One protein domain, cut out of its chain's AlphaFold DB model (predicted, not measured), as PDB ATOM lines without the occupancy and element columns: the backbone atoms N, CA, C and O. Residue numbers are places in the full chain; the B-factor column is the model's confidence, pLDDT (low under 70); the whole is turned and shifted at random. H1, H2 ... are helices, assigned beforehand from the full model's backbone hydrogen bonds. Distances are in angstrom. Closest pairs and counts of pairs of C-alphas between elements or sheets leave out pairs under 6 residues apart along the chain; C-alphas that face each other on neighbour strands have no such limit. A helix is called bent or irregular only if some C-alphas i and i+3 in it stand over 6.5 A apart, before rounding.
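Overview. This is residues 10 to 31 and 64 to 175 of the 176 residues of the protein "Uncharacterized protein conserved in bacteria" of Citrobacter koseri (UniProt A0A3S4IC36). A helical hairpin, H4 and H5, is crossed by H3, and these three helices make the core. H2 folds back next to H3, H1 crosses H2 on its far side, and the short H6 lies at the other end of the longest axis, reached by a long link that runs back toward the first residues of H5. The printed part has 134 residues with six named helices, H1 to H6 in order, and no named strand; its class is all helix. It is compact, with a radius of gyration of the C-alphas of 14.8 A, and spans 47 by 33 by 24 A.

Arrangement. H1, residues 10 to 27, touches H2, residues 66 to 82, with residues 20 to 25 alone; the closest C-alphas, of Cys 24 and Ala 74, are 5.2 A apart, at a steep tilt of 54 degrees, the same way. H2 is irregular, but only just: C-alphas 67 and 70 are 6.9 A apart. H2 and H3, residues 89 to 106, form a helical hairpin and only just touch, with 3 pairs of C-alphas within 8 A, Phe 68 and Glu 99 closest at 6.6 A; the tilt is a shallow 31 degrees, opposite ways. H3 touches H4, residues 116 to 129, at a steep tilt of 59 degrees, with C-alphas 97 and 122 closest at 4.7 A. H3 also touches H5, residues 132 to 151, at 68 degrees, only just steep, with C-alphas 94 and 138 closest at 5.2 A. H4 and H5 form a helical hairpin at a shallow tilt of 23 degrees, opposite ways, with C-alphas 127 and 135 closest at 6.3 A. H5 only just touches H6, residues 166 to 173, with 3 pairs of C-alphas within 8 A, Ala 136 and Arg 167 closest at 6.6 A. H1 is apart from H3, H4, H5 and H6. Every O i to N i+4 pair is within hydrogen-bond range in H1, H3, H5 and H6; in H2 it is 11 of 13 and in H4 9 of 10.

Along the chain. H1 begins at C-alpha 10, (94.268, -0.082, -11.187), and is 25.0 A long. H2 measures 25.1 A, H3 25.4 A, H4 20.5 A and H5, the longest, 29.3 A, ending at C-alpha 151, (91.525, 10.077, 2.026). H6, 11.2 A, ends at C-alpha 173, (98.953, 41.701, -1.898).

Size, cuts and confidence. The two C-alphas farthest apart, of Tyr 26 and Ser 175, are 49.0 A apart. Residues 32 to 63 are not printed, and C-alphas 31 and 64 are 19.5 A apart across this cut. The link from H5 to H6, residues 152 to 165, is long. Mean pLDDT of the printed part is 83.9; residues 10 to 11, 157 to 159, 161 and 165 to 175 are under 70.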
ATOM      1  N   ASN A  10      95.360  -0.652 -10.386       59.19
ATOM      2  CA  ASN A  10      94.268  -0.082 -11.187       59.19
ATOM      3  C   ASN A  10      92.925  -0.799 -10.970       59.19
ATOM      4  O   ASN A  10      91.871  -0.170 -11.062       59.19
ATOM      5  N   LEU A  11      92.961  -2.110 -10.704       64.75
ATOM      6  CA  LEU A  11      91.771  -2.909 -10.415       64.75
ATOM      7  C   LEU A  11      91.173  -2.532  -9.051       64.75
ATOM      8  O   LEU A  11      89.966  -2.341  -8.937       64.75
ATOM      9  N   ARG A  12      92.031  -2.340  -8.041       73.62
ATOM     10  CA  ARG A  12      91.633  -1.931  -6.690       73.62
ATOM     11  C   ARG A  12      91.007  -0.537  -6.668       73.62
ATOM     12  O   ARG A  12      89.975  -0.365  -6.036       73.62
ATOM     13  N   GLN A  13      91.565   0.441  -7.387       72.75
ATOM     14  CA  GLN A  13      90.967   1.786  -7.425       72.75
ATOM     15  C   GLN A  13      89.617   1.811  -8.139       72.75
ATOM     16  O   GLN A  13      88.706   2.504  -7.695       72.75
ATOM     17  N   LYS A  14      89.464   1.039  -9.221       78.62
ATOM     18  CA  LYS A  14      88.168   0.909  -9.892       78.62
ATOM     19  C   LYS A  14      87.124   0.275  -8.965       78.62
ATOM     20  O   LYS A  14      85.987   0.733  -8.946       78.62
ATOM     21  N   ASN A  15      87.515  -0.727  -8.177       83.00
ATOM     22  CA  ASN A  15      86.627  -1.348  -7.195       83.00
ATOM     23  C   ASN A  15      86.255  -0.375  -6.069       83.00
ATOM     24  O   ASN A  15      85.068  -0.174  -5.844       83.00
ATOM     25  N   ASN A  16      87.230   0.309  -5.459       84.69
ATOM     26  CA  ASN A  16      86.969   1.333  -4.440       84.69
ATOM     27  C   ASN A  16      86.035   2.434  -4.961       84.69
ATOM     28  O   ASN A  16      85.125   2.867  -4.261       84.69
ATOM     29  N   TYR A  17      86.250   2.885  -6.201       88.12
ATOM     30  CA  TYR A  17      85.369   3.843  -6.858       88.12
ATOM     31  C   TYR A  17      83.941   3.298  -6.969       88.12
ATOM     32  O   TYR A  17      83.005   3.961  -6.534       88.12
ATOM     33  N   ASN A  18      83.769   2.081  -7.489       88.62
ATOM     34  CA  ASN A  18      82.449   1.465  -7.630       88.62
ATOM     35  C   ASN A  18      81.746   1.285  -6.275       88.62
ATOM     36  O   ASN A  18      80.562   1.596  -6.161       88.62
ATOM     37  N   GLU A  19      82.468   0.830  -5.249       89.12
ATOM     38  CA  GLU A  19      81.957   0.705  -3.879       89.12
ATOM     39  C   GLU A  19      81.522   2.064  -3.324       89.12
ATOM     40  O   GLU A  19      80.434   2.182  -2.761       89.12
ATOM     41  N   PHE A  20      82.316   3.114  -3.550       90.31
ATOM     42  CA  PHE A  20      81.965   4.476  -3.154       90.31
ATOM     43  C   PHE A  20      80.689   4.978  -3.850       90.31
ATOM     44  O   PHE A  20      79.822   5.564  -3.194       90.31
ATOM     45  N   ILE A  21      80.535   4.723  -5.156       91.50
ATOM     46  CA  ILE A  21      79.312   5.070  -5.893       91.50
ATOM     47  C   ILE A  21      78.107   4.317  -5.320       91.50
ATOM     48  O   ILE A  21      77.080   4.937  -5.035       91.50
ATOM     49  N   GLN A  22      78.226   3.005  -5.099       91.25
ATOM     50  CA  GLN A  22      77.145   2.191  -4.535       91.25
ATOM     51  C   GLN A  22      76.755   2.648  -3.126       91.25
ATOM     52  O   GLN A  22      75.566   2.818  -2.847       91.25
ATOM     53  N   PHE A  23      77.741   2.920  -2.270       89.94
ATOM     54  CA  PHE A  23      77.537   3.478  -0.937       89.94
ATOM     55  C   PHE A  23      76.731   4.782  -1.006       89.94
ATOM     56  O   PHE A  23      75.670   4.901  -0.388       89.94
ATOM     57  N   CYS A  24      77.169   5.738  -1.829       89.88
ATOM     58  CA  CYS A  24      76.498   7.032  -1.934       89.88
ATOM     59  C   CYS A  24      75.101   6.941  -2.551       89.88
ATOM     60  O   CYS A  24      74.216   7.719  -2.192       89.88
ATOM     61  N   ARG A  25      74.898   6.011  -3.488       89.12
ATOM     62  CA  ARG A  25      73.627   5.832  -4.193       89.12
ATOM     63  C   ARG A  25      72.569   5.162  -3.323       89.12
ATOM     64  O   ARG A  25      71.425   5.624  -3.316       89.12
ATOM     65  N   TYR A  26      72.938   4.097  -2.615       88.12
ATOM     66  CA  TYR A  26      71.982   3.209  -1.949       88.12
ATOM     67  C   TYR A  26      71.963   3.333  -0.424       88.12
ATOM     68  O   TYR A  26      70.923   3.062   0.167       88.12
ATOM     69  N   GLN A  27      73.065   3.738   0.215       84.50
ATOM     70  CA  GLN A  27      73.168   3.745   1.683       84.50
ATOM     71  C   GLN A  27      73.004   5.137   2.306       84.50
ATOM     72  O   GLN A  27      72.571   5.244   3.450       84.50
ATOM     73  N   LEU A  28      73.301   6.215   1.571       82.75
ATOM     74  CA  LEU A  28      73.096   7.581   2.064       82.75
ATOM     75  C   LEU A  28      71.648   8.041   1.866       82.75
ATOM     76  O   LEU A  28      71.151   8.058   0.741       82.75
ATOM     77  N   SER A  29      70.993   8.495   2.931       72.06
ATOM     78  CA  SER A  29      69.659   9.104   2.887       72.06
ATOM     79  C   SER A  29      69.725  10.643   2.849       72.06
ATOM     80  O   SER A  29      70.730  11.248   3.218       72.06
ATOM     81  N   GLY A  30      68.650  11.300   2.393       70.06
ATOM     82  CA  GLY A  30      68.362  12.697   2.761       70.06
ATOM     83  C   GLY A  30      68.526  13.794   1.700       70.06
ATOM     84  O   GLY A  30      67.924  14.847   1.873       70.06
ATOM     85  N   LEU A  31      69.260  13.583   0.597       73.81
ATOM     86  CA  LEU A  31      69.382  14.617  -0.450       73.81
ATOM     87  C   LEU A  31      68.330  14.474  -1.561       73.81
ATOM     88  O   LEU A  31      67.633  15.426  -1.885       73.81
ATOM     89  N   MET A  64      77.165  16.827 -17.836       93.12
ATOM     90  CA  MET A  64      78.512  16.331 -17.556       93.12
ATOM     91  C   MET A  64      78.748  14.986 -18.251       93.12
ATOM     92  O   MET A  64      77.822  14.193 -18.426       93.12
ATOM     93  N   HIS A  65      79.998  14.727 -18.614       93.06
ATOM     94  CA  HIS A  65      80.446  13.469 -19.187       93.06
ATOM     95  C   HIS A  65      80.050  12.286 -18.294       93.06
ATOM     96  O   HIS A  65      80.216  12.343 -17.075       93.06
ATOM     97  N   GLU A  66      79.562  11.203 -18.900       89.19
ATOM     98  CA  GLU A  66      78.986  10.054 -18.184       89.19
ATOM     99  C   GLU A  66      79.973   9.441 -17.179       89.19
ATOM    100  O   GLU A  66      79.635   9.288 -16.009       89.19
ATOM    101  N   ASP A  67      81.232   9.248 -17.591       88.94
ATOM    102  CA  ASP A  67      82.321   8.763 -16.720       88.94
ATOM    103  C   ASP A  67      82.567   9.603 -15.448       88.94
ATOM    104  O   ASP A  67      83.134   9.105 -14.472       88.94
ATOM    105  N   PHE A  68      82.182  10.883 -15.450       93.12
ATOM    106  CA  PHE A  68      82.354  11.790 -14.311       93.12
ATOM    107  C   PHE A  68      81.050  12.030 -13.546       93.12
ATOM    108  O   PHE A  68      81.067  12.362 -12.359       93.12
ATOM    109  N   LEU A  69      79.907  11.866 -14.210       93.56
ATOM    110  CA  LEU A  69      78.594  12.203 -13.679       93.56
ATOM    111  C   LEU A  69      78.271  11.440 -12.391       93.56
ATOM    112  O   LEU A  69      77.819  12.050 -11.419       93.56
ATOM    113  N   ASP A  70      78.540  10.135 -12.360       93.19
ATOM    114  CA  ASP A  70      78.306   9.315 -11.167       93.19
ATOM    115  C   ASP A  70      79.173   9.769  -9.992       93.19
ATOM    116  O   ASP A  70      78.692   9.858  -8.860       93.19
ATOM    117  N   PHE A  71      80.425  10.154 -10.258       94.38
ATOM    118  CA  PHE A  71      81.292  10.723  -9.230       94.38
ATOM    119  C   PHE A  71      80.730  12.040  -8.684       94.38
ATOM    120  O   PHE A  71      80.650  12.220  -7.469       94.38
ATOM    121  N   ALA A  72      80.311  12.952  -9.565       95.06
ATOM    122  CA  ALA A  72      79.743  14.237  -9.166       95.06
ATOM    123  C   ALA A  72      78.489  14.055  -8.292       95.06
ATOM    124  O   ALA A  72      78.360  14.706  -7.251       95.06
ATOM    125  N   LYS A  73      77.596  13.135  -8.677       94.12
ATOM    126  CA  LYS A  73      76.397  12.766  -7.907       94.12
ATOM    127  C   LYS A  73      76.756  12.191  -6.538       94.12
ATOM    128  O   LYS A  73      76.230  12.658  -5.522       94.12
ATOM    129  N   ALA A  74      77.679  11.228  -6.499       93.00
ATOM    130  CA  ALA A  74      78.144  10.604  -5.262       93.00
ATOM    131  C   ALA A  74      78.751  11.632  -4.305       93.00
ATOM    132  O   ALA A  74      78.370  11.695  -3.138       93.00
ATOM    133  N   TYR A  75      79.634  12.492  -4.815       93.62
ATOM    134  CA  TYR A  75      80.294  13.516  -4.016       93.62
ATOM    135  C   TYR A  75      79.291  14.504  -3.410       93.62
ATOM    136  O   TYR A  75      79.372  14.807  -2.221       93.62
ATOM    137  N   ILE A  76      78.305  14.974  -4.183       92.44
ATOM    138  CA  ILE A  76      77.272  15.886  -3.673       92.44
ATOM    139  C   ILE A  76      76.435  15.222  -2.566       92.44
ATOM    140  O   ILE A  76      76.209  15.849  -1.527       92.44
ATOM    141  N   ARG A  77      76.014  13.961  -2.747       90.81
ATOM    142  CA  ARG A  77      75.277  13.215  -1.707       90.81
ATOM    143  C   ARG A  77      76.113  13.006  -0.451       90.81
ATOM    144  O   ARG A  77      75.607  13.252   0.639       90.81
ATOM    145  N   TYR A  78      77.384  12.645  -0.605       91.00
ATOM    146  CA  TYR A  78      78.310  12.469   0.511       91.00
ATOM    147  C   TYR A  78      78.517  13.765   1.309       91.00
ATOM    148  O   TYR A  78      78.419  13.783   2.535       91.00
ATOM    149  N   GLN A  79      78.743  14.888   0.623       90.44
ATOM    150  CA  GLN A  79      78.890  16.181   1.293       90.44
ATOM    151  C   GLN A  79      77.606  16.580   2.034       90.44
ATOM    152  O   GLN A  79      77.678  17.077   3.158       90.44
ATOM    153  N   HIS A  80      76.436  16.323   1.442       89.31
ATOM    154  CA  HIS A  80      75.158  16.595   2.094       89.31
ATOM    155  C   HIS A  80      74.922  15.730   3.333       89.31
ATOM    156  O   HIS A  80      74.449  16.249   4.342       89.31
ATOM    157  N   SER A  81      75.260  14.437   3.278       87.88
ATOM    158  CA  SER A  81      75.073  13.534   4.418       87.88
ATOM    159  C   SER A  81      75.975  13.889   5.596       87.88
ATOM    160  O   SER A  81      75.569  13.720   6.739       87.88
ATOM    161  N   LEU A  82      77.184  14.403   5.334       86.56
ATOM    162  CA  LEU A  82      78.058  14.914   6.394       86.56
ATOM    163  C   LEU A  82      77.503  16.196   7.019       86.56
ATOM    164  O   LEU A  82      77.529  16.369   8.237       86.56
ATOM    165  N   LYS A  83      77.040  17.123   6.178       84.62
ATOM    166  CA  LYS A  83      76.424  18.369   6.622       84.62
ATOM    167  C   LYS A  83      75.474  18.887   5.548       84.62
ATOM    168  O   LYS A  83      75.953  19.290   4.485       84.62
ATOM    169  N   PRO A  84      74.164  18.996   5.831       84.12
ATOM    170  CA  PRO A  84      73.215  19.550   4.880       84.12
ATOM    171  C   PRO A  84      73.653  20.932   4.390       84.12
ATOM    172  O   PRO A  84      73.794  21.889   5.160       84.12
ATOM    173  N   LEU A  85      73.922  21.027   3.089       82.38
ATOM    174  CA  LEU A  85      74.416  22.246   2.465       82.38
ATOM    175  C   LEU A  85      73.246  23.125   2.027       82.38
ATOM    176  O   LEU A  85      72.332  22.669   1.343       82.38
ATOM    177  N   LYS A  86      73.318  24.418   2.365       78.88
ATOM    178  CA  LYS A  86      72.356  25.428   1.894       78.88
ATOM    179  C   LYS A  86      72.593  25.845   0.438       78.88
ATOM    180  O   LYS A  86      71.690  26.362  -0.203       78.88
ATOM    181  N   ASN A  87      73.816  25.670  -0.071       83.38
ATOM    182  CA  ASN A  87      74.193  26.053  -1.428       83.38
ATOM    183  C   ASN A  87      75.276  25.110  -1.978       83.38
ATOM    184  O   ASN A  87      76.340  24.965  -1.375       83.38
ATOM    185  N   TYR A  88      75.014  24.512  -3.140       90.06
ATOM    186  CA  TYR A  88      75.928  23.603  -3.843       90.06
ATOM    187  C   TYR A  88      76.731  24.289  -4.951       90.06
ATOM    188  O   TYR A  88      77.587  23.653  -5.561       90.06
ATOM    189  N   GLY A  89      76.480  25.571  -5.227       89.38
ATOM    190  CA  GLY A  89      77.068  26.310  -6.343       89.38
ATOM    191  C   GLY A  89      78.593  26.256  -6.350       89.38
ATOM    192  O   GLY A  89      79.178  25.889  -7.362       89.38
ATOM    193  N   ALA A  90      79.236  26.511  -5.206       90.44
ATOM    194  CA  ALA A  90      80.696  26.467  -5.097       90.44
ATOM    195  C   ALA A  90      81.272  25.064  -5.365       90.44
ATOM    196  O   ALA A  90      82.306  24.937  -6.018       90.44
ATOM    197  N   ILE A  91      80.597  24.007  -4.896       93.31
ATOM    198  CA  ILE A  91      81.014  22.622  -5.157       93.31
ATOM    199  C   ILE A  91      80.831  22.294  -6.638       93.31
ATOM    200  O   ILE A  91      81.746  21.780  -7.275       93.31
ATOM    201  N   MET A  92      79.674  22.643  -7.205       93.75
ATOM    202  CA  MET A  92      79.377  22.407  -8.614       93.75
ATOM    203  C   MET A  92      80.335  23.147  -9.539       93.75
ATOM    204  O   MET A  92      80.712  22.597 -10.568       93.75
ATOM    205  N   MET A  93      80.766  24.358  -9.188       93.12
ATOM    206  CA  MET A  93      81.801  25.061  -9.943       93.12
ATOM    207  C   MET A  93      83.100  24.255  -9.990       93.12
ATOM    208  O   MET A  93      83.636  24.040 -11.072       93.12
ATOM    209  N   ALA A  94      83.581  23.773  -8.843       94.81
ATOM    210  CA  ALA A  94      84.800  22.973  -8.788       94.81
ATOM    211  C   ALA A  94      84.661  21.650  -9.558       94.81
ATOM    212  O   ALA A  94      85.558  21.303 -10.319       94.81
ATOM    213  N   LEU A  95      83.523  20.956  -9.431       96.19
ATOM    214  CA  LEU A  95      83.243  19.730 -10.186       96.19
ATOM    215  C   LEU A  95      83.247  19.972 -11.702       96.19
ATOM    216  O   LEU A  95      83.841  19.194 -12.439       96.19
ATOM    217  N   ARG A  96      82.640  21.071 -12.164       95.31
ATOM    218  CA  ARG A  96      82.615  21.462 -13.583       95.31
ATOM    219  C   ARG A  96      84.000  21.797 -14.129       95.31
ATOM    220  O   ARG A  96      84.336  21.388 -15.235       95.31
ATOM    221  N   CYS A  97      84.807  22.528 -13.360       95.56
ATOM    222  CA  CYS A  97      86.195  22.797 -13.732       95.56
ATOM    223  C   CYS A  97      87.009  21.500 -13.813       95.56
ATOM    224  O   CYS A  97      87.795  21.327 -14.741       95.56
ATOM    225  N   LEU A  98      86.811  20.590 -12.855       95.56
ATOM    226  CA  LEU A  98      87.560  19.339 -12.773       95.56
ATOM    227  C   LEU A  98      87.218  18.376 -13.914       95.56
ATOM    228  O   LEU A  98      88.120  17.788 -14.501       95.56
ATOM    229  N   GLU A  99      85.936  18.247 -14.253       96.25
ATOM    230  CA  GLU A  99      85.475  17.487 -15.420       96.25
ATOM    231  C   GLU A  99      86.149  17.991 -16.704       96.25
ATOM    232  O   GLU A  99      86.774  17.220 -17.434       96.25
ATOM    233  N   GLN A 100      86.066  19.300 -16.954       95.19
ATOM    234  CA  GLN A 100      86.654  19.922 -18.137       95.19
ATOM    235  C   GLN A 100      88.179  19.723 -18.179       95.19
ATOM    236  O   GLN A 100      88.730  19.446 -19.244       95.19
ATOM    237  N   ALA A 101      88.859  19.814 -17.034       94.94
ATOM    238  CA  ALA A 101      90.298  19.590 -16.933       94.94
ATOM    239  C   ALA A 101      90.694  18.138 -17.228       94.94
ATOM    240  O   ALA A 101      91.663  17.900 -17.945       94.94
ATOM    241  N   LEU A 102      89.942  17.158 -16.714       93.75
ATOM    242  CA  LEU A 102      90.170  15.737 -17.005       93.75
ATOM    243  C   LEU A 102      90.074  15.466 -18.511       93.75
ATOM    244  O   LEU A 102      90.968  14.846 -19.091       93.75
ATOM    245  N   LEU A 103      89.036  16.008 -19.154       93.69
ATOM    246  CA  LEU A 103      88.848  15.891 -20.597       93.69
ATOM    247  C   LEU A 103      89.991  16.545 -21.385       93.69
ATOM    248  O   LEU A 103      90.465  15.955 -22.351       93.69
ATOM    249  N   GLN A 104      90.471  17.720 -20.965       93.25
ATOM    250  CA  GLN A 104      91.555  18.428 -21.657       93.25
ATOM    251  C   GLN A 104      92.927  17.770 -21.478       93.25
ATOM    252  O   GLN A 104      93.686  17.680 -22.437       93.25
ATOM    253  N   VAL A 105      93.250  17.298 -20.272       90.62
ATOM    254  CA  VAL A 105      94.586  16.764 -19.956       90.62
ATOM    255  C   VAL A 105      94.713  15.285 -20.325       90.62
ATOM    256  O   VAL A 105      95.776  14.847 -20.757       90.62
ATOM    257  N   LEU A 106      93.649  14.497 -20.142       88.19
ATOM    258  CA  LEU A 106      93.706  13.031 -20.219       88.19
ATOM    259  C   LEU A 106      92.790  12.426 -21.289       88.19
ATOM    260  O   LEU A 106      92.805  11.206 -21.467       88.19
ATOM    261  N   SER A 107      91.976  13.239 -21.974       87.88
ATOM    262  CA  SER A 107      90.975  12.775 -22.955       87.88
ATOM    263  C   SER A 107      89.993  11.729 -22.402       87.88
ATOM    264  O   SER A 107      89.427  10.933 -23.145       87.88
ATOM    265  N   ASN A 108      89.798  11.703 -21.082       86.94
ATOM    266  CA  ASN A 108      88.795  10.897 -20.390       86.94
ATOM    267  C   ASN A 108      88.324  11.652 -19.147       86.94
ATOM    268  O   ASN A 108      89.061  12.486 -18.632       86.94
ATOM    269  N   ALA A 109      87.131  11.343 -18.642       88.19
ATOM    270  CA  ALA A 109      86.574  12.007 -17.461       88.19
ATOM    271  C   ALA A 109      86.623  11.123 -16.198       88.19
ATOM    272  O   ALA A 109      85.851  11.306 -15.259       88.19
ATOM    273  N   LEU A 110      87.534  10.146 -16.162       86.75
ATOM    274  CA  LEU A 110      87.619   9.168 -15.079       86.75
ATOM    275  C   LEU A 110      88.340   9.767 -13.869       86.75
ATOM    276  O   LEU A 110      89.554   9.984 -13.894       86.75
ATOM    277  N   ILE A 111      87.601   9.969 -12.776       87.88
ATOM    278  CA  ILE A 111      88.104  10.652 -11.575       87.88
ATOM    279  C   ILE A 111      89.376  10.024 -10.988       87.88
ATOM    280  O   ILE A 111      90.263  10.725 -10.509       87.88
ATOM    281  N   TYR A 112      89.518   8.703 -11.070       84.44
ATOM    282  CA  TYR A 112      90.655   7.992 -10.487       84.44
ATOM    283  C   TYR A 112      91.987   8.223 -11.223       84.44
ATOM    284  O   TYR A 112      93.039   7.813 -10.723       84.44
ATOM    285  N   ASN A 113      91.961   8.860 -12.401       85.00
ATOM    286  CA  ASN A 113      93.156   9.258 -13.151       85.00
ATOM    287  C   ASN A 113      93.640  10.680 -12.814       85.00
ATOM    288  O   ASN A 113      94.641  11.120 -13.375       85.00
ATOM    289  N   VAL A 114      92.938  11.408 -11.943       86.69
ATOM    290  CA  VAL A 114      93.265  12.802 -11.632       86.69
ATOM    291  C   VAL A 114      94.680  12.931 -11.049       86.69
ATOM    292  O   VAL A 114      95.154  12.082 -10.288       86.69
ATOM    293  N   THR A 115      95.367  14.008 -11.412       88.00
ATOM    294  CA  THR A 115      96.723  14.332 -10.954       88.00
ATOM    295  C   THR A 115      96.781  15.796 -10.519       88.00
ATOM    296  O   THR A 115      95.838  16.552 -10.758       88.00
ATOM    297  N   ALA A 116      97.887  16.231  -9.908       88.44
ATOM    298  CA  ALA A 116      98.086  17.647  -9.581       88.44
ATOM    299  C   ALA A 116      97.965  18.558 -10.822       88.44
ATOM    300  O   ALA A 116      97.349  19.613 -10.733       88.44
ATOM    301  N   VAL A 117      98.439  18.095 -11.988       89.88
ATOM    302  CA  VAL A 117      98.324  18.814 -13.271       89.88
ATOM    303  C   VAL A 117      96.860  19.042 -13.652       89.88
ATOM    304  O   VAL A 117      96.501  20.121 -14.109       89.88
ATOM    305  N   VAL A 118      95.988  18.057 -13.412       92.44
ATOM    306  CA  VAL A 118      94.548  18.203 -13.675       92.44
ATOM    307  C   VAL A 118      93.920  19.247 -12.749       92.44
ATOM    308  O   VAL A 118      93.070  20.019 -13.181       92.44
ATOM    309  N   PHE A 119      94.342  19.314 -11.484       93.06
ATOM    310  CA  PHE A 119      93.861  20.343 -10.560       93.06
ATOM    311  C   PHE A 119      94.363  21.749 -10.920       93.06
ATOM    312  O   PHE A 119      93.605  22.715 -10.793       93.06
ATOM    313  N   ASP A 120      95.600  21.871 -11.405       91.38
ATOM    314  CA  ASP A 120      96.123  23.136 -11.923       91.38
ATOM    315  C   ASP A 120      95.338  23.594 -13.155       91.38
ATOM    316  O   ASP A 120      94.892  24.745 -13.195       91.38
ATOM    317  N   GLU A 121      95.078  22.697 -14.112       93.81
ATOM    318  CA  GLU A 121      94.258  23.020 -15.285       93.81
ATOM    319  C   GLU A 121      92.817  23.368 -14.883       93.81
ATOM    320  O   GLU A 121      92.249  24.333 -15.389       93.81
ATOM    321  N   ALA A 122      92.233  22.677 -13.896       94.94
ATOM    322  CA  ALA A 122      90.908  23.013 -13.372       94.94
ATOM    323  C   ALA A 122      90.859  24.439 -12.797       94.94
ATOM    324  O   ALA A 122      89.882  25.162 -13.009       94.94
ATOM    325  N   MET A 123      91.913  24.879 -12.104       93.75
ATOM    326  CA  MET A 123      92.012  26.266 -11.641       93.75
ATOM    327  C   MET A 123      92.187  27.257 -12.788       93.75
ATOM    328  O   MET A 123      91.575  28.328 -12.748       93.75
ATOM    329  N   GLN A 124      92.980  26.920 -13.808       93.12
ATOM    330  CA  GLN A 124      93.129  27.767 -14.993       93.12
ATOM    331  C   GLN A 124      91.799  27.928 -15.727       93.12
ATOM    332  O   GLN A 124      91.387  29.054 -16.008       93.12
ATOM    333  N   ILE A 125      91.078  26.830 -15.956       93.75
ATOM    334  CA  ILE A 125      89.716  26.839 -16.497       93.75
ATOM    335  C   ILE A 125      88.821  27.723 -15.627       93.75
ATOM    336  O   ILE A 125      88.180  28.630 -16.150       93.75
ATOM    337  N   GLY A 126      88.830  27.535 -14.304       91.75
ATOM    338  CA  GLY A 126      88.062  28.363 -13.372       91.75
ATOM    339  C   GLY A 126      88.348  29.859 -13.527       91.75
ATOM    340  O   GLY A 126      87.410  30.650 -13.559       91.75
ATOM    341  N   SER A 127      89.614  30.244 -13.699       91.94
ATOM    342  CA  SER A 127      90.005  31.651 -13.881       91.94
ATOM    343  C   SER A 127      89.518  32.285 -15.186       91.94
ATOM    344  O   SER A 127      89.439  33.503 -15.265       91.94
ATOM    345  N   ARG A 128      89.138  31.482 -16.191       92.62
ATOM    346  CA  ARG A 128      88.533  31.982 -17.441       92.62
ATOM    347  C   ARG A 128      87.048  32.323 -17.287       92.62
ATOM    348  O   ARG A 128      86.513  33.056 -18.109       92.62
ATOM    349  N   TYR A 129      86.378  31.768 -16.275       90.12
ATOM    350  CA  TYR A 129      84.934  31.937 -16.056       90.12
ATOM    351  C   TYR A 129      84.593  32.739 -14.798       90.12
ATOM    352  O   TYR A 129      83.473  33.236 -14.680       90.12
ATOM    353  N   PHE A 130      85.511  32.819 -13.835       89.69
ATOM    354  CA  PHE A 130      85.258  33.384 -12.517       89.69
ATOM    355  C   PHE A 130      86.386  34.307 -12.074       89.69
ATOM    356  O   PHE A 130      87.560  34.032 -12.308       89.69
ATOM    357  N   GLU A 131      86.024  35.330 -11.302       88.06
ATOM    358  CA  GLU A 131      86.962  36.305 -10.749       88.06
ATOM    359  C   GLU A 131      86.749  36.516  -9.242       88.06
ATOM    360  O   GLU A 131      85.748  36.088  -8.648       88.06
ATOM    361  N   GLY A 132      87.731  37.152  -8.599       89.19
ATOM    362  CA  GLY A 132      87.666  37.569  -7.199       89.19
ATOM    363  C   GLY A 132      87.324  36.437  -6.222       89.19
ATOM    364  O   GLY A 132      87.931  35.361  -6.225       89.19
ATOM    365  N   ASN A 133      86.336  36.684  -5.356       87.44
ATOM    366  CA  ASN A 133      85.931  35.738  -4.313       87.44
ATOM    367  C   ASN A 133      85.391  34.417  -4.892       87.44
ATOM    368  O   ASN A 133      85.607  33.356  -4.311       87.44
ATOM    369  N   VAL A 134      84.733  34.452  -6.054       88.00
ATOM    370  CA  VAL A 134      84.150  33.260  -6.692       88.00
ATOM    371  C   VAL A 134      85.258  32.304  -7.149       88.00
ATOM    372  O   VAL A 134      85.207  31.107  -6.852       88.00
ATOM    373  N   LEU A 135      86.320  32.837  -7.761       89.94
ATOM    374  CA  LEU A 135      87.514  32.064  -8.119       89.94
ATOM    375  C   LEU A 135      88.231  31.502  -6.880       89.94
ATOM    376  O   LEU A 135      88.651  30.342  -6.865       89.94
ATOM    377  N   ALA A 136      88.329  32.292  -5.807       88.50
ATOM    378  CA  ALA A 136      88.919  31.829  -4.553       88.50
ATOM    379  C   ALA A 136      88.129  30.654  -3.945       88.50
ATOM    380  O   ALA A 136      88.738  29.678  -3.496       88.50
ATOM    381  N   GLN A 137      86.791  30.709  -3.970       90.31
ATOM    382  CA  GLN A 137      85.930  29.606  -3.531       90.31
ATOM    383  C   GLN A 137      86.100  28.360  -4.399       90.31
ATOM    384  O   GLN A 137      86.189  27.262  -3.847       90.31
ATOM    385  N   CYS A 138      86.213  28.515  -5.722       91.69
ATOM    386  CA  CYS A 138      86.502  27.402  -6.629       91.69
ATOM    387  C   CYS A 138      87.770  26.653  -6.188       91.69
ATOM    388  O   CYS A 138      87.728  25.444  -5.960       91.69
ATOM    389  N   GLY A 139      88.862  27.378  -5.939       90.56
ATOM    390  CA  GLY A 139      90.112  26.753  -5.509       90.56
ATOM    391  C   GLY A 139      90.068  26.133  -4.110       90.56
ATOM    392  O   GLY A 139      90.706  25.111  -3.883       90.56
ATOM    393  N   ILE A 140      89.286  26.687  -3.176       91.31
ATOM    394  CA  ILE A 140      89.051  26.047  -1.865       91.31
ATOM    395  C   ILE A 140      88.335  24.706  -2.040       91.31
ATOM    396  O   ILE A 140      88.671  23.731  -1.370       91.31
ATOM    397  N   GLN A 141      87.331  24.653  -2.915       93.56
ATOM    398  CA  GLN A 141      86.571  23.428  -3.161       93.56
ATOM    399  C   GLN A 141      87.402  22.388  -3.918       93.56
ATOM    400  O   GLN A 141      87.321  21.208  -3.587       93.56
ATOM    401  N   LEU A 142      88.261  22.809  -4.850       93.31
ATOM    402  CA  LEU A 142      89.233  21.923  -5.497       93.31
ATOM    403  C   LEU A 142      90.240  21.340  -4.495       93.31
ATOM    404  O   LEU A 142      90.554  20.157  -4.572       93.31
ATOM    405  N   GLU A 143      90.679  22.116  -3.501       91.88
ATOM    406  CA  GLU A 143      91.581  21.614  -2.451       91.88
ATOM    407  C   GLU A 143      90.881  20.602  -1.528       91.88
ATOM    408  O   GLU A 143      91.486  19.641  -1.061       91.88
ATOM    409  N   LYS A 144      89.587  20.795  -1.260       91.31
ATOM    410  CA  LYS A 144      88.790  19.805  -0.523       91.31
ATOM    411  C   LYS A 144      88.604  18.525  -1.332       91.31
ATOM    412  O   LYS A 144      88.747  17.444  -0.776       91.31
ATOM    413  N   LEU A 145      88.331  18.655  -2.631       92.25
ATOM    414  CA  LEU A 145      88.224  17.520  -3.546       92.25
ATOM    415  C   LEU A 145      89.534  16.730  -3.610       92.25
ATOM    416  O   LEU A 145      89.495  15.510  -3.508       92.25
ATOM    417  N   SER A 146      90.690  17.392  -3.725       90.50
ATOM    418  CA  SER A 146      91.981  16.690  -3.775       90.50
ATOM    419  C   SER A 146      92.242  15.877  -2.504       90.50
ATOM    420  O   SER A 146      92.611  14.706  -2.600       90.50
ATOM    421  N   LYS A 147      91.972  16.452  -1.324       88.69
ATOM    422  CA  LYS A 147      92.082  15.753  -0.031       88.69
ATOM    423  C   LYS A 147      91.118  14.578   0.063       88.69
ATOM    424  O   LYS A 147      91.561  13.468   0.334       88.69
ATOM    425  N   PHE A 148      89.847  14.802  -0.264       90.19
ATOM    426  CA  PHE A 148      88.816  13.768  -0.263       90.19
ATOM    427  C   PHE A 148      89.210  12.559  -1.125       90.19
ATOM    428  O   PHE A 148      89.110  11.411  -0.698       90.19
ATOM    429  N   LEU A 149      89.711  12.809  -2.334       88.69
ATOM    430  CA  LEU A 149      90.125  11.750  -3.251       88.69
ATOM    431  C   LEU A 149      91.298  10.919  -2.712       88.69
ATOM    432  O   LEU A 149      91.342   9.710  -2.949       88.69
ATOM    433  N   CYS A 150      92.218  11.551  -1.978       85.56
ATOM    434  CA  CYS A 150      93.320  10.862  -1.309       85.56
ATOM    435  C   CYS A 150      92.827  10.061  -0.096       85.56
ATOM    436  O   CYS A 150      93.118   8.873   0.006       85.56
ATOM    437  N   GLU A 151      92.044  10.685   0.789       85.31
ATOM    438  CA  GLU A 151      91.525  10.077   2.026       85.31
ATOM    439  C   GLU A 151      90.686   8.823   1.745       85.31
ATOM    440  O   GLU A 151      90.813   7.815   2.440       85.31
ATOM    441  N   HIS A 152      89.889   8.846   0.675       82.75
ATOM    442  CA  HIS A 152      89.048   7.719   0.271       82.75
ATOM    443  C   HIS A 152      89.723   6.756  -0.720       82.75
ATOM    444  O   HIS A 152      89.068   5.847  -1.231       82.75
ATOM    445  N   ASN A 153      91.026   6.914  -0.994       80.06
ATOM    446  CA  ASN A 153      91.788   6.069  -1.926       80.06
ATOM    447  C   ASN A 153      91.108   5.910  -3.300       80.06
ATOM    448  O   ASN A 153      91.083   4.818  -3.879       80.06
ATOM    449  N   LEU A 154      90.546   7.005  -3.816       79.94
ATOM    450  CA  LEU A 154      89.814   7.032  -5.085       79.94
ATOM    451  C   LEU A 154      90.729   7.279  -6.292       79.94
ATOM    452  O   LEU A 154      90.247   7.307  -7.417       79.94
ATOM    453  N   ILE A 155      92.037   7.459  -6.082       78.56
ATOM    454  CA  ILE A 155      93.016   7.836  -7.113       78.56
ATOM    455  C   ILE A 155      94.137   6.810  -7.258       78.56
ATOM    456  O   ILE A 155      94.594   6.213  -6.284       78.56
ATOM    457  N   LYS A 156      94.628   6.630  -8.487       74.12
ATOM    458  CA  LYS A 156      95.695   5.658  -8.797       74.12
ATOM    459  C   LYS A 156      97.047   6.007  -8.191       74.12
ATOM    460  O   LYS A 156      97.777   5.112  -7.780       74.12
ATOM    461  N   LEU A 157      97.378   7.297  -8.144       65.25
ATOM    462  CA  LEU A 157      98.655   7.777  -7.613       65.25
ATOM    463  C   LEU A 157      98.718   7.729  -6.078       65.25
ATOM    464  O   LEU A 157      99.774   7.983  -5.512       65.25
ATOM    465  N   GLY A 158      97.609   7.409  -5.396       59.31
ATOM    466  CA  GLY A 158      97.526   7.293  -3.934       59.31
ATOM    467  C   GLY A 158      97.636   8.618  -3.170       59.31
ATOM    468  O   GLY A 158      97.138   8.713  -2.055       59.31
ATOM    469  N   TYR A 159      98.234   9.656  -3.761       61.72
ATOM    470  CA  TYR A 159      98.400  10.961  -3.133       61.72
ATOM    471  C   TYR A 159      98.483  12.099  -4.160       61.72
ATOM    472  O   TYR A 159      99.126  11.973  -5.203       61.72
ATOM    473  N   ILE A 160      97.859  13.234  -3.842       70.31
ATOM    474  CA  ILE A 160      97.929  14.485  -4.604       70.31
ATOM    475  C   ILE A 160      98.265  15.614  -3.624       70.31
ATOM    476  O   ILE A 160      97.426  16.027  -2.827       70.31
ATOM    477  N   SER A 161      99.483  16.160  -3.706       67.19
ATOM    478  CA  SER A 161      99.887  17.344  -2.930       67.19
ATOM    479  C   SER A 161      99.486  18.639  -3.637       67.19
ATOM    480  O   SER A 161     100.320  19.485  -3.949       67.19
ATOM    481  N   TRP A 162      98.203  18.786  -3.960       79.56
ATOM    482  CA  TRP A 162      97.730  19.994  -4.628       79.56
ATOM    483  C   TRP A 162      97.271  21.040  -3.611       79.56
ATOM    484  O   TRP A 162      96.462  20.745  -2.727       79.56
ATOM    485  N   LYS A 163      97.778  22.269  -3.744       72.25
ATOM    486  CA  LYS A 163      97.395  23.424  -2.923       72.25
ATOM    487  C   LYS A 163      97.013  24.589  -3.825       72.25
ATOM    488  O   LYS A 163      97.714  24.901  -4.779       72.25
ATOM    489  N   ASN A 164      95.941  25.295  -3.479       72.38
ATOM    490  CA  ASN A 164      95.494  26.444  -4.259       72.38
ATOM    491  C   ASN A 164      96.483  27.628  -4.158       72.38
ATOM    492  O   ASN A 164      96.564  28.304  -3.125       72.38
ATOM    493  N   HIS A 165      97.179  27.937  -5.253       66.94
ATOM    494  CA  HIS A 165      98.133  29.050  -5.326       66.94
ATOM    495  C   HIS A 165      97.467  30.439  -5.419       66.94
ATOM    496  O   HIS A 165      98.094  31.444  -5.080       66.94
ATOM    497  N   VAL A 166      96.185  30.535  -5.797       60.81
ATOM    498  CA  VAL A 166      95.465  31.825  -5.888       60.81
ATOM    499  C   VAL A 166      95.308  32.467  -4.507       60.81
ATOM    500  O   VAL A 166      95.518  33.669  -4.347       60.81
ATOM    501  N   ARG A 167      95.050  31.657  -3.472       51.91
ATOM    502  CA  ARG A 167      95.016  32.127  -2.075       51.91
ATOM    503  C   ARG A 167      96.353  32.711  -1.610       51.91
ATOM    504  O   ARG A 167      96.356  33.609  -0.771       51.91
ATOM    505  N   GLN A 168      97.475  32.218  -2.139       49.22
ATOM    506  CA  GLN A 168      98.802  32.726  -1.784       49.22
ATOM    507  C   GLN A 168      99.071  34.099  -2.412       49.22
ATOM    508  O   GLN A 168      99.650  34.959  -1.752       49.22
ATOM    509  N   LYS A 169      98.603  34.338  -3.646       42.78
ATOM    510  CA  LYS A 169      98.745  35.642  -4.315       42.78
ATOM    511  C   LYS A 169      97.954  36.745  -3.602       42.78
ATOM    512  O   LYS A 169      98.516  37.801  -3.336       42.78
ATOM    513  N   VAL A 170      96.709  36.468  -3.204       46.41
ATOM    514  CA  VAL A 170      95.869  37.437  -2.469       46.41
ATOM    515  C   VAL A 170      96.487  37.795  -1.110       46.41
ATOM    516  O   VAL A 170      96.555  38.966  -0.758       46.41
ATOM    517  N   LYS A 171      97.027  36.815  -0.368       39.53
ATOM    518  CA  LYS A 171      97.709  37.084   0.912       39.53
ATOM    519  C   LYS A 171      98.974  37.940   0.769       39.53
ATOM    520  O   LYS A 171      99.235  38.742   1.659       39.53
ATOM    521  N   LYS A 172      99.734  37.806  -0.326       44.12
ATOM    522  CA  LYS A 172     100.915  38.652  -0.578       44.12
ATOM    523  C   LYS A 172     100.535  40.104  -0.890       44.12
ATOM    524  O   LYS A 172     101.251  41.000  -0.474       44.12
ATOM    525  N   GLN A 173      99.401  40.343  -1.550       42.44
ATOM    526  CA  GLN A 173      98.953  41.701  -1.898       42.44
ATOM    527  C   GLN A 173      98.362  42.493  -0.722       42.44
ATOM    528  O   GLN A 173      98.379  43.710  -0.756       42.44
ATOM    529  N   LEU A 174      97.859  41.823   0.320       41.47
ATOM    530  CA  LEU A 174      97.343  42.465   1.543       41.47
ATOM    531  C   LEU A 174      98.422  42.713   2.614       41.47
ATOM    532  O   LEU A 174      98.107  43.199   3.695       41.47
ATOM    533  N   SER A 175      99.672  42.325   2.348       42.22
ATOM    534  CA  SER A 175     100.818  42.486   3.260       42.22
ATOM    535  C   SER A 175     101.943  43.340   2.660       42.22
ATOM    536  O   SER A 175     103.080  43.264   3.122       42.22
TER     537      SER A 175